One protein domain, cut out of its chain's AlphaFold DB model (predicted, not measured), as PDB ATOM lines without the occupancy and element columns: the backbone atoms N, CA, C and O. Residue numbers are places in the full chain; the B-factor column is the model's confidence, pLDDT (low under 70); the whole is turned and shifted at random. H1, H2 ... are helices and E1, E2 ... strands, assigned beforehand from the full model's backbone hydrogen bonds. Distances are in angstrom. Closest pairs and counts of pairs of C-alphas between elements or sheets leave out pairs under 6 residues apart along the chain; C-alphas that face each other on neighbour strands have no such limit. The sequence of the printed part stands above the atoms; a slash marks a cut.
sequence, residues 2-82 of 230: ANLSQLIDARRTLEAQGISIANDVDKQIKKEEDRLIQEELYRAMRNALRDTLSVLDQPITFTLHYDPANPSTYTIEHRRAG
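Overview. This is residues 2 to 82 of the 230 residues of an uncharacterized protein of Porphyromonas sp. oral taxon 278 str. W7784 (UniProt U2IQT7). One long helix, H2, makes the long axis; H1 folds back along its first part as a helical hairpin, and the two-stranded hairpin E1 and E2 folds back beside its later part, with open space between. The 81 printed residues hold, in order, H1, H2, E1 and E2, of mixed class, with an antiparallel sheet E1 - E2. The whole is a loose rod, radius of gyration of the C-alphas 16.8 A, spanning 51 by 24 by 23 A.

Along the chain. H1, residues 2 to 16, begins at C-alpha 2 (-30.585, 32.206, -31.483) and measures 20.9 A. H2, residues 23 to 53, measures 40.7 A, with a kink of 32 degrees near residue 45. E1 is residues 60 to 66, 19.2 A; E2, residues 74 to 80, 19.9 A, ends at C-alpha 80 (-5.355, 10.894, -41.401).

Arrangement. H1, with residues 3 to 8 alone, touches H2; the closest C-alphas, of Leu 4 and Leu 36, are 5.7 A apart. They run opposite ways at a steep tilt of 39 degrees. E1 and E2 pair antiparallel at 162 degrees, N 61 and O 79 within hydrogen-bond range at 2.8 A. H2 and E2 are apart. Every O i to N i+4 pair is within range in H1, 23 of 27 in H2.

Size, cuts and confidence. The farthest C-alphas, of Gly 18 and Asp 57, are 51.9 A apart. The printed part has no cut, and its three links are short. Residues 71 to 75 and 79 to 82 have pLDDT under 70.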
ATOM      1  N   ALA A   2     -29.269  31.806 -31.988       77.00
ATOM      2  CA  ALA A   2     -30.585  32.206 -31.483       77.00
ATOM      3  C   ALA A   2     -31.738  31.635 -32.327       77.00
ATOM      4  O   ALA A   2     -32.722  31.168 -31.764       77.00
ATOM      5  N   ASN A   3     -31.583  31.598 -33.654       83.06
ATOM      6  CA  ASN A   3     -32.639  31.149 -34.563       83.06
ATOM      7  C   ASN A   3     -32.808  29.621 -34.539       83.06
ATOM      8  O   ASN A   3     -33.935  29.134 -34.502       83.06
ATOM      9  N   LEU A   4     -31.703  28.859 -34.503       81.56
ATOM     10  CA  LEU A   4     -31.762  27.396 -34.390       81.56
ATOM     11  C   LEU A   4     -32.395  26.955 -33.062       81.56
ATOM     12  O   LEU A   4     -33.251  26.074 -33.054       81.56
ATOM     13  N   SER A   5     -32.024  27.601 -31.948       82.19
ATOM     14  CA  SER A   5     -32.626  27.323 -30.635       82.19
ATOM     15  C   SER A   5     -34.128  27.595 -30.644       82.19
ATOM     16  O   SER A   5     -34.905  26.732 -30.254       82.19
ATOM     17  N   GLN A   6     -34.547  28.756 -31.162       86.69
ATOM     18  CA  GLN A   6     -35.962  29.130 -31.239       86.69
ATOM     19  C   GLN A   6     -36.793  28.140 -32.060       86.69
ATOM     20  O   GLN A   6     -37.914  27.815 -31.669       86.69
ATOM     21  N   LEU A   7     -36.257  27.638 -33.177       85.69
ATOM     22  CA  LEU A   7     -36.945  26.667 -34.029       85.69
ATOM     23  C   LEU A   7     -37.099  25.300 -33.339       85.69
ATOM     24  O   LEU A   7     -38.181  24.709 -33.384       85.69
ATOM     25  N   ILE A   8     -36.059  24.825 -32.648       84.38
ATOM     26  CA  ILE A   8     -36.103  23.576 -31.867       84.38
ATOM     27  C   ILE A   8     -37.083  23.704 -30.692       84.38
ATOM     28  O   ILE A   8     -37.884  22.798 -30.454       84.38
ATOM     29  N   ASP A   9     -37.063  24.832 -29.983       86.25
ATOM     30  CA  ASP A   9     -37.947  25.087 -28.843       86.25
ATOM     31  C   ASP A   9     -39.417  25.197 -29.278       86.25
ATOM     32  O   ASP A   9     -40.305  24.621 -28.640       86.25
ATOM     33  N   ALA A  10     -39.690  25.863 -30.406       84.81
ATOM     34  CA  ALA A  10     -41.030  25.931 -30.987       84.81
ATOM     35  C   ALA A  10     -41.564  24.535 -31.341       84.81
ATOM     36  O   ALA A  10     -42.697  24.198 -30.993       84.81
ATOM     37  N   ARG A  11     -40.738  23.689 -31.965       83.81
ATOM     38  CA  ARG A  11     -41.114  22.310 -32.300       83.81
ATOM     39  C   ARG A  11     -41.389  21.470 -31.050       83.81
ATOM     40  O   ARG A  11     -42.430  20.822 -30.981       83.81
ATOM     41  N   ARG A  12     -40.516  21.535 -30.039       83.19
ATOM     42  CA  ARG A  12     -40.723  20.860 -28.743       83.19
ATOM     43  C   ARG A  12     -42.019  21.295 -28.066       83.19
ATOM     44  O   ARG A  12     -42.705  20.470 -27.473       83.19
ATOM     45  N   THR A  13     -42.368  22.577 -28.170       86.56
ATOM     46  CA  THR A  13     -43.607  23.123 -27.600       86.56
ATOM     47  C   THR A  13     -44.845  22.556 -28.297       86.56
ATOM     48  O   THR A  13     -45.796  22.164 -27.625       86.56
ATOM     49  N   LEU A  14     -44.826  22.457 -29.631       84.25
ATOM     50  CA  LEU A  14     -45.916  21.851 -30.406       84.25
ATOM     51  C   LEU A  14     -46.086  20.359 -30.080       84.25
ATOM     52  O   LEU A  14     -47.208  19.898 -29.868       84.25
ATOM     53  N   GLU A  15     -44.976  19.623 -29.970       83.00
ATOM     54  CA  GLU A  15     -44.974  18.206 -29.586       83.00
ATOM     55  C   GLU A  15     -45.495  18.005 -28.148       83.00
ATOM     56  O   GLU A  15     -46.325  17.127 -27.911       83.00
ATOM     57  N   ALA A  16     -45.095  18.859 -27.198       82.88
ATOM     58  CA  ALA A  16     -45.552  18.809 -25.805       82.88
ATOM     59  C   ALA A  16     -47.051  19.115 -25.642       82.88
ATOM     60  O   ALA A  16     -47.689  18.625 -24.711       82.88
ATOM     61  N   GLN A  17     -47.623  19.907 -26.551       86.50
ATOM     62  CA  GLN A  17     -49.056  20.206 -26.594       86.50
ATOM     63  C   GLN A  17     -49.871  19.135 -27.342       86.50
ATOM     64  O   GLN A  17     -51.087  19.274 -27.472       86.50
ATOM     65  N   GLY A  18     -49.229  18.066 -27.831       78.12
ATOM     66  CA  GLY A  18     -49.891  16.987 -28.570       78.12
ATOM     67  C   GLY A  18     -50.362  17.395 -29.968       78.12
ATOM     68  O   GLY A  18     -51.214  16.723 -30.552       78.12
ATOM     69  N   ILE A  19     -49.833  18.493 -30.514       83.00
ATOM     70  CA  ILE A  19     -50.211  18.998 -31.833       83.00
ATOM     71  C   ILE A  19     -49.441  18.204 -32.890       83.00
ATOM     72  O   ILE A  19     -48.220  18.295 -33.001       83.00
ATOM     73  N   SER A  20     -50.167  17.423 -33.692       75.62
ATOM     74  CA  SER A  20     -49.574  16.694 -34.813       75.62
ATOM     75  C   SER A  20     -49.258  17.657 -35.958       75.62
ATOM     76  O   SER A  20     -50.152  18.271 -36.541       75.62
ATOM     77  N   ILE A  21     -47.972  17.797 -36.274       79.12
ATOM     78  CA  ILE A  21     -47.504  18.606 -37.399       79.12
ATOM     79  C   ILE A  21     -47.747  17.824 -38.695       79.12
ATOM     80  O   ILE A  21     -47.346  16.667 -38.826       79.12
ATOM     81  N   ALA A  22     -48.402  18.456 -39.672       84.25
ATOM     82  CA  ALA A  22     -48.609  17.861 -40.988       84.25
ATOM     83  C   ALA A  22     -47.265  17.530 -41.665       84.25
ATOM     84  O   ALA A  22     -46.306  18.295 -41.567       84.25
ATOM     85  N   ASN A  23     -47.209  16.421 -42.407       82.19
ATOM     86  CA  ASN A  23     -45.970  15.896 -43.001       82.19
ATOM     87  C   ASN A  23     -45.237  16.919 -43.899       82.19
ATOM     88  O   ASN A  23     -44.012  16.988 -43.900       82.19
ATOM     89  N   ASP A  24     -45.969  17.757 -44.639       83.38
ATOM     90  CA  ASP A  24     -45.361  18.811 -45.465       83.38
ATOM     91  C   ASP A  24     -44.717  19.930 -44.637       83.38
ATOM     92  O   ASP A  24     -43.661  20.441 -45.008       83.38
ATOM     93  N   VAL A  25     -45.309  20.272 -43.490       81.81
ATOM     94  CA  VAL A  25     -44.768  21.278 -42.565       81.81
ATOM     95  C   VAL A  25     -43.550  20.716 -41.827       81.81
ATOM     96  O   VAL A  25     -42.537  21.400 -41.727       81.81
ATOM     97  N   ASP A  26     -43.586  19.450 -41.402       83.00
ATOM     98  CA  ASP A  26     -42.433  18.764 -40.794       83.00
ATOM     99  C   ASP A  26     -41.223  18.716 -41.745       83.00
ATOM    100  O   ASP A  26     -40.093  19.003 -41.347       83.00
ATOM    101  N   LYS A  27     -41.449  18.450 -43.040       84.62
ATOM    102  CA  LYS A  27     -40.389  18.519 -44.061       84.62
ATOM    103  C   LYS A  27     -39.793  19.919 -44.203       84.62
ATOM    104  O   LYS A  27     -38.580  20.038 -44.375       84.62
ATOM    105  N   GLN A  28     -40.620  20.964 -44.165       83.38
ATOM    106  CA  GLN A  28     -40.138  22.347 -44.234       83.38
ATOM    107  C   GLN A  28     -39.327  22.722 -42.991       83.38
ATOM    108  O   GLN A  28     -38.258  23.311 -43.134       83.38
ATOM    109  N   ILE A  29     -39.786  22.322 -41.802       85.12
ATOM    110  CA  ILE A  29     -39.074  22.542 -40.537       85.12
ATOM    111  C   ILE A  29     -37.712  21.851 -40.566       85.12
ATOM    112  O   ILE A  29     -36.713  22.508 -40.305       85.12
ATOM    113  N   LYS A  30     -37.642  20.572 -40.960       86.12
ATOM    114  CA  LYS A  30     -36.370  19.837 -41.080       86.12
ATOM    115  C   LYS A  30     -35.402  20.502 -42.053       86.12
ATOM    116  O   LYS A  30     -34.220  20.629 -41.762       86.12
ATOM    117  N   LYS A  31     -35.907  20.972 -43.196       88.50
ATOM    118  CA  LYS A  31     -35.088  21.673 -44.191       88.50
ATOM    119  C   LYS A  31     -34.523  22.991 -43.649       88.50
ATOM    120  O   LYS A  31     -33.378  23.324 -43.943       88.50
ATOM    121  N   GLU A  32     -35.320  23.741 -42.892       87.44
ATOM    122  CA  GLU A  32     -34.863  24.990 -42.275       87.44
ATOM    123  C   GLU A  32     -33.929  24.725 -41.083       87.44
ATOM    124  O   GLU A  32     -32.942  25.436 -40.912       87.44
ATOM    125  N   GLU A  33     -34.166  23.661 -40.315       87.12
ATOM    126  CA  GLU A  33     -33.269  23.173 -39.262       87.12
ATOM    127  C   GLU A  33     -31.888  22.822 -39.837       87.12
ATOM    128  O   GLU A  33     -30.882  23.356 -39.371       87.12
ATOM    129  N   ASP A  34     -31.830  22.029 -40.916       86.19
ATOM    130  CA  ASP A  34     -30.587  21.688 -41.625       86.19
ATOM    131  C   ASP A  34     -29.840  22.940 -42.109       86.19
ATOM    132  O   ASP A  34     -28.616  23.049 -41.988       86.19
ATOM    133  N   ARG A  35     -30.579  23.920 -42.637       88.50
ATOM    134  CA  ARG A  35     -30.011  25.193 -43.086       88.50
ATOM    135  C   ARG A  35     -29.410  25.983 -41.923       88.50
ATOM    136  O   ARG A  35     -28.283  26.465 -42.031       88.50
ATOM    137  N   LEU A  36     -30.129  26.100 -40.808       88.69
ATOM    138  CA  LEU A  36     -29.665  26.812 -39.616       88.69
ATOM    139  C   LEU A  36     -28.487  26.097 -38.937       88.69
ATOM    140  O   LEU A  36     -27.576  26.761 -38.439       88.69
ATOM    141  N   ILE A  37     -28.441  24.761 -38.973       86.56
ATOM    142  CA  ILE A  37     -27.272  23.977 -38.551       86.56
ATOM    143  C   ILE A  37     -26.039  24.376 -39.378       86.56
ATOM    144  O   ILE A  37     -24.970  24.632 -38.817       86.56
ATOM    145  N   GLN A  38     -26.169  24.499 -40.700       84.75
ATOM    146  CA  GLN A  38     -25.052  24.919 -41.551       84.75
ATOM    147  C   GLN A  38     -24.643  26.383 -41.335       84.75
ATOM    148  O   GLN A  38     -23.451  26.690 -41.262       84.75
ATOM    149  N   GLU A  39     -25.607  27.297 -41.242       87.19
ATOM    150  CA  GLU A  39     -25.329  28.733 -41.147       87.19
ATOM    151  C   GLU A  39     -24.834  29.154 -39.755       87.19
ATOM    152  O   GLU A  39     -23.933  29.990 -39.646       87.19
ATOM    153  N   GLU A  40     -25.400  28.585 -38.688       88.56
ATOM    154  CA  GLU A  40     -25.095  28.979 -37.313       88.56
ATOM    155  C   GLU A  40     -24.126  28.012 -36.629       88.56
ATOM    156  O   GLU A  40     -23.061  28.445 -36.176       88.56
ATOM    157  N   LEU A  41     -24.463  26.718 -36.555       83.62
ATOM    158  CA  LEU A  41     -23.678  25.740 -35.793       83.62
ATOM    159  C   LEU A  41     -22.325  25.473 -36.461       83.62
ATOM    160  O   LEU A  41     -21.286  25.642 -35.822       83.62
ATOM    161  N   TYR A  42     -22.299  25.132 -37.754       84.81
ATOM    162  CA  TYR A  42     -21.034  24.878 -38.457       84.81
ATOM    163  C   TYR A  42     -20.161  26.124 -38.541       84.81
ATOM    164  O   TYR A  42     -18.938  26.021 -38.466       84.81
ATOM    165  N   ARG A  43     -20.760  27.312 -38.666       85.00
ATOM    166  CA  ARG A  43     -20.010  28.571 -38.656       85.00
ATOM    167  C   ARG A  43     -19.374  28.839 -37.294       85.00
ATOM    168  O   ARG A  43     -18.204  29.216 -37.247       85.00
ATOM    169  N   ALA A  44     -20.105  28.619 -36.201       85.31
ATOM    170  CA  ALA A  44     -19.569  28.743 -34.847       85.31
ATOM    171  C   ALA A  44     -18.440  27.731 -34.601       85.31
ATOM    172  O   ALA A  44     -17.358  28.120 -34.160       85.31
ATOM    173  N   MET A  45     -18.652  26.464 -34.974       83.62
ATOM    174  CA  MET A  45     -17.629  25.419 -34.887       83.62
ATOM    175  C   MET A  45     -16.400  25.759 -35.726       83.62
ATOM    176  O   MET A  45     -15.286  25.655 -35.233       83.62
ATOM    177  N   ARG A  46     -16.577  26.220 -36.970       83.50
ATOM    178  CA  ARG A  46     -15.469  26.623 -37.843       83.50
ATOM    179  C   ARG A  46     -14.643  27.736 -37.215       83.50
ATOM    180  O   ARG A  46     -13.425  27.663 -37.263       83.50
ATOM    181  N   ASN A  47     -15.284  28.747 -36.633       84.12
ATOM    182  CA  ASN A  47     -14.570  29.852 -35.996       84.12
ATOM    183  C   ASN A  47     -13.799  29.391 -34.752       84.12
ATOM    184  O   ASN A  47     -12.651  29.783 -34.589       84.12
ATOM    185  N   ALA A  48     -14.399  28.537 -33.918       82.94
ATOM    186  CA  ALA A  48     -13.746  27.997 -32.724       82.94
ATOM    187  C   ALA A  48     -12.596  27.034 -33.063       82.94
ATOM    188  O   ALA A  48     -11.555  27.047 -32.414       82.94
ATOM    189  N   LEU A  49     -12.779  26.205 -34.094       81.31
ATOM    190  CA  LEU A  49     -11.791  25.225 -34.535       81.31
ATOM    191  C   LEU A  49     -10.688  25.837 -35.401       81.31
ATOM    192  O   LEU A  49      -9.615  25.262 -35.499       81.31
ATOM    193  N   ARG A  50     -10.912  26.992 -36.037       79.00
ATOM    194  CA  ARG A  50      -9.895  27.641 -36.879       79.00
ATOM    195  C   ARG A  50      -8.613  27.906 -36.097       79.00
ATOM    196  O   ARG A  50      -7.531  27.613 -36.594       79.00
ATOM    197  N   ASP A  51      -8.759  28.444 -34.895       77.94
ATOM    198  CA  ASP A  51      -7.629  28.882 -34.083       77.94
ATOM    199  C   ASP A  51      -6.934  27.689 -33.393       77.94
ATOM    200  O   ASP A  51      -5.758  27.764 -33.059       77.94
ATOM    201  N   THR A  52      -7.630  26.559 -33.215       76.62
ATOM    202  CA  THR A  52      -7.057  25.334 -32.627       76.62
ATOM    203  C   THR A  52      -6.464  24.388 -33.671       76.62
ATOM    204  O   THR A  52      -5.444  23.752 -33.416       76.62
ATOM    205  N   LEU A  53      -7.060  24.307 -34.864       77.94
ATOM    206  CA  LEU A  53      -6.585  23.472 -35.969       77.94
ATOM    207  C   LEU A  53      -5.453  24.133 -36.772       77.94
ATOM    208  O   LEU A  53      -4.822  23.448 -37.571       77.94
ATOM    209  N   SER A  54      -5.147  25.419 -36.553       75.62
ATOM    210  CA  SER A  54      -4.040  26.122 -37.229       75.62
ATOM    211  C   SER A  54      -2.654  25.543 -36.928       75.62
ATOM    212  O   SER A  54      -1.694  25.875 -37.611       75.62
ATOM    213  N   VAL A  55      -2.543  24.710 -35.891       79.50
ATOM    214  CA  VAL A  55      -1.305  24.029 -35.481       79.50
ATOM    215  C   VAL A  55      -1.045  22.761 -36.317       79.50
ATOM    216  O   VAL A  55       0.035  22.185 -36.250       79.50
ATOM    217  N   LEU A  56      -2.026  22.287 -37.090       79.00
ATOM    218  CA  LEU A  56      -1.933  21.027 -37.824       79.00
ATOM    219  C   LEU A  56      -1.391  21.243 -39.247       79.00
ATOM    220  O   LEU A  56      -2.054  21.848 -40.083       79.00
ATOM    221  N   ASP A  57      -0.235  20.648 -39.547       76.12
ATOM    222  CA  ASP A  57       0.405  20.693 -40.878       76.12
ATOM    223  C   ASP A  57      -0.091  19.601 -41.848       76.12
ATOM    224  O   ASP A  57       0.377  19.496 -42.985       76.12
ATOM    225  N   GLN A  58      -1.013  18.737 -41.411       74.25
ATOM    226  CA  GLN A  58      -1.502  17.597 -42.192       74.25
ATOM    227  C   GLN A  58      -3.033  17.549 -42.260       74.25
ATOM    228  O   GLN A  58      -3.705  17.880 -41.280       74.25
ATOM    229  N   PRO A  59      -3.606  17.077 -43.386       75.38
ATOM    230  CA  PRO A  59      -5.046  16.907 -43.522       75.38
ATOM    231  C   PRO A  59      -5.550  15.777 -42.612       75.38
ATOM    232  O   PRO A  59      -5.180  14.609 -42.773       75.38
ATOM    233  N   ILE A  60      -6.421  16.137 -41.668       76.62
ATOM    234  CA  ILE A  60      -7.064  15.225 -40.719       76.62
ATOM    235  C   ILE A  60      -8.580  15.337 -40.882       76.62
ATOM    236  O   ILE A  60      -9.136  16.434 -40.925       76.62
ATOM    237  N   THR A  61      -9.247  14.191 -40.958       77.94
ATOM    238  CA  THR A  61     -10.705  14.079 -40.949       77.94
ATOM    239  C   THR A  61     -11.164  13.826 -39.520       77.94
ATOM    240  O   THR A  61     -10.712  12.864 -38.900       77.94
ATOM    241  N   PHE A  62     -12.067  14.662 -39.008       77.62
ATOM    242  CA  PHE A  62     -12.708  14.470 -37.707       77.62
ATOM    243  C   PHE A  62     -14.162  14.033 -37.894       77.62
ATOM    244  O   PHE A  62     -14.900  14.666 -38.651       77.62
ATOM    245  N   THR A  63     -14.578  12.995 -37.173       77.25
ATOM    246  CA  THR A  63     -15.977  12.557 -37.089       77.25
ATOM    247  C   THR A  63     -16.492  12.863 -35.686       77.25
ATOM    248  O   THR A  63     -15.913  12.405 -34.701       77.25
ATOM    249  N   LEU A  64     -17.560  13.661 -35.593       80.56
ATOM    250  CA  LEU A  64     -18.198  14.032 -34.330       80.56
ATOM    251  C   LEU A  64     -19.488  13.231 -34.148       80.56
ATOM    252  O   LEU A  64     -20.429  13.387 -34.924       80.56
ATOM    253  N   HIS A  65     -19.543  12.427 -33.090       78.19
ATOM    254  CA  HIS A  65     -20.762  11.746 -32.662       78.19
ATOM    255  C   HIS A  65     -21.386  12.510 -31.494       78.19
ATOM    256  O   HIS A  65     -20.769  12.633 -30.437       78.19
ATOM    257  N   TYR A  66     -22.598  13.029 -31.702       78.44
ATOM    258  CA  TYR A  66     -23.370  13.762 -30.699       78.44
ATOM    259  C   TYR A  66     -24.706  13.058 -30.452       78.44
ATOM    260  O   TYR A  66     -25.482  12.859 -31.387       78.44
ATOM    261  N   ASP A  67     -24.965  12.704 -29.193       78.75
ATOM    262  CA  ASP A  67     -26.250  12.180 -28.737       78.75
ATOM    263  C   ASP A  67     -27.000  13.273 -27.950       78.75
ATOM    264  O   ASP A  67     -26.541  13.675 -26.877       78.75
ATOM    265  N   PRO A  68     -28.158  13.761 -28.433       73.69
ATOM    266  CA  PRO A  68     -28.936  14.772 -27.724       73.69
ATOM    267  C   PRO A  68     -29.502  14.291 -26.377       73.69
ATOM    268  O   PRO A  68     -29.846  15.136 -25.552       73.69
ATOM    269  N   ALA A  69     -29.602  12.978 -26.131       75.38
ATOM    270  CA  ALA A  69     -30.018  12.438 -24.833       75.38
ATOM    271  C   ALA A  69     -28.896  12.505 -23.782       75.38
ATOM    272  O   ALA A  69     -29.175  12.587 -22.586       75.38
ATOM    273  N   ASN A  70     -27.636  12.520 -24.226       74.12
ATOM    274  CA  ASN A  70     -26.449  12.583 -23.380       74.12
ATOM    275  C   ASN A  70     -25.497  13.681 -23.895       74.12
ATOM    276  O   ASN A  70     -24.438  13.386 -24.454       74.12
ATOM    277  N   PRO A  71     -25.836  14.968 -23.692       66.56
ATOM    278  CA  PRO A  71     -25.121  16.089 -24.307       66.56
ATOM    279  C   PRO A  71     -23.647  16.206 -23.873       66.56
ATOM    280  O   PRO A  71     -22.859  16.866 -24.547       66.56
ATOM    281  N   SER A  72     -23.267  15.565 -22.764       59.06
ATOM    282  CA  SER A  72     -21.900  15.563 -22.224       59.06
ATOM    283  C   SER A  72     -20.998  14.476 -22.817       59.06
ATOM    284  O   SER A  72     -19.782  14.540 -22.646       59.06
ATOM    285  N   THR A  73     -21.561  13.470 -23.487       59.12
ATOM    286  CA  THR A  73     -20.799  12.374 -24.098       59.12
ATOM    287  C   THR A  73     -20.738  12.595 -25.598       59.12
ATOM    288  O   THR A  73     -21.597  12.132 -26.345       59.12
ATOM    289  N   TYR A  74     -19.725  13.331 -26.040       67.56
ATOM    290  CA  TYR A  74     -19.386  13.417 -27.452       67.56
ATOM    291  C   TYR A  74     -18.117  12.603 -27.709       67.56
ATOM    292  O   TYR A  74     -17.153  12.670 -26.945       67.56
ATOM    293  N   THR A  75     -18.112  11.837 -28.798       69.00
ATOM    294  CA  THR A  75     -16.933  11.078 -29.228       69.00
ATOM    295  C   THR A  75     -16.361  11.751 -30.465       69.00
ATOM    296  O   THR A  75     -17.067  11.923 -31.462       69.00
ATOM    297  N   ILE A  76     -15.092  12.158 -30.386       73.31
ATOM    298  CA  ILE A  76     -14.342  12.693 -31.525       73.31
ATOM    299  C   ILE A  76     -13.389  11.608 -31.994       73.31
ATOM    300  O   ILE A  76     -12.417  11.283 -31.311       73.31
ATOM    301  N   GLU A  77     -13.650  11.078 -33.181       75.00
ATOM    302  CA  GLU A  77     -12.696  10.232 -33.884       75.00
ATOM    303  C   GLU A  77     -11.913  11.082 -34.879       75.00
ATOM    304  O   GLU A  77     -12.467  11.974 -35.522       75.00
ATOM    305  N   HIS A  78     -10.615  10.820 -35.011       71.38
ATOM    306  CA  HIS A  78      -9.764  11.496 -35.981       71.38
ATOM    307  C   HIS A  78      -9.062  10.462 -36.854       71.38
ATOM    308  O   HIS A  78      -8.641   9.410 -36.373       71.38
ATOM    309  N   ARG A  79      -8.936  10.763 -38.146       65.94
ATOM    310  CA  ARG A  79      -8.265   9.898 -39.116       65.94
ATOM    311  C   ARG A  79      -7.409  10.722 -40.067       65.94
ATOM    312  O   ARG A  79      -7.839  11.779 -40.524       65.94
ATOM    313  N   ARG A  80      -6.207  10.244 -40.393       65.25
ATOM    314  CA  ARG A  80      -5.355  10.894 -41.401       65.25
ATOM    315  C   ARG A  80      -5.809  10.504 -42.804       65.25
ATOM    316  O   ARG A  80      -6.271   9.384 -43.029       65.25
ATOM    317  N   ALA A  81      -5.659  11.420 -43.760       49.94
ATOM    318  CA  ALA A  81      -5.960  11.135 -45.159       49.94
ATOM    319  C   ALA A  81      -5.129   9.932 -45.659       49.94
ATOM    320  O   ALA A  81      -3.909  10.025 -45.775       49.94
ATOM    321  N   GLY A  82      -5.792   8.802 -45.934       57.62
ATOM    322  CA  GLY A  82      -5.170   7.574 -46.449       57.62
ATOM    323  C   GLY A  82      -5.424   6.309 -45.622       57.62
ATOM    324  O   GLY A  82      -5.276   5.209 -46.152       57.62
TER     325      GLY A  82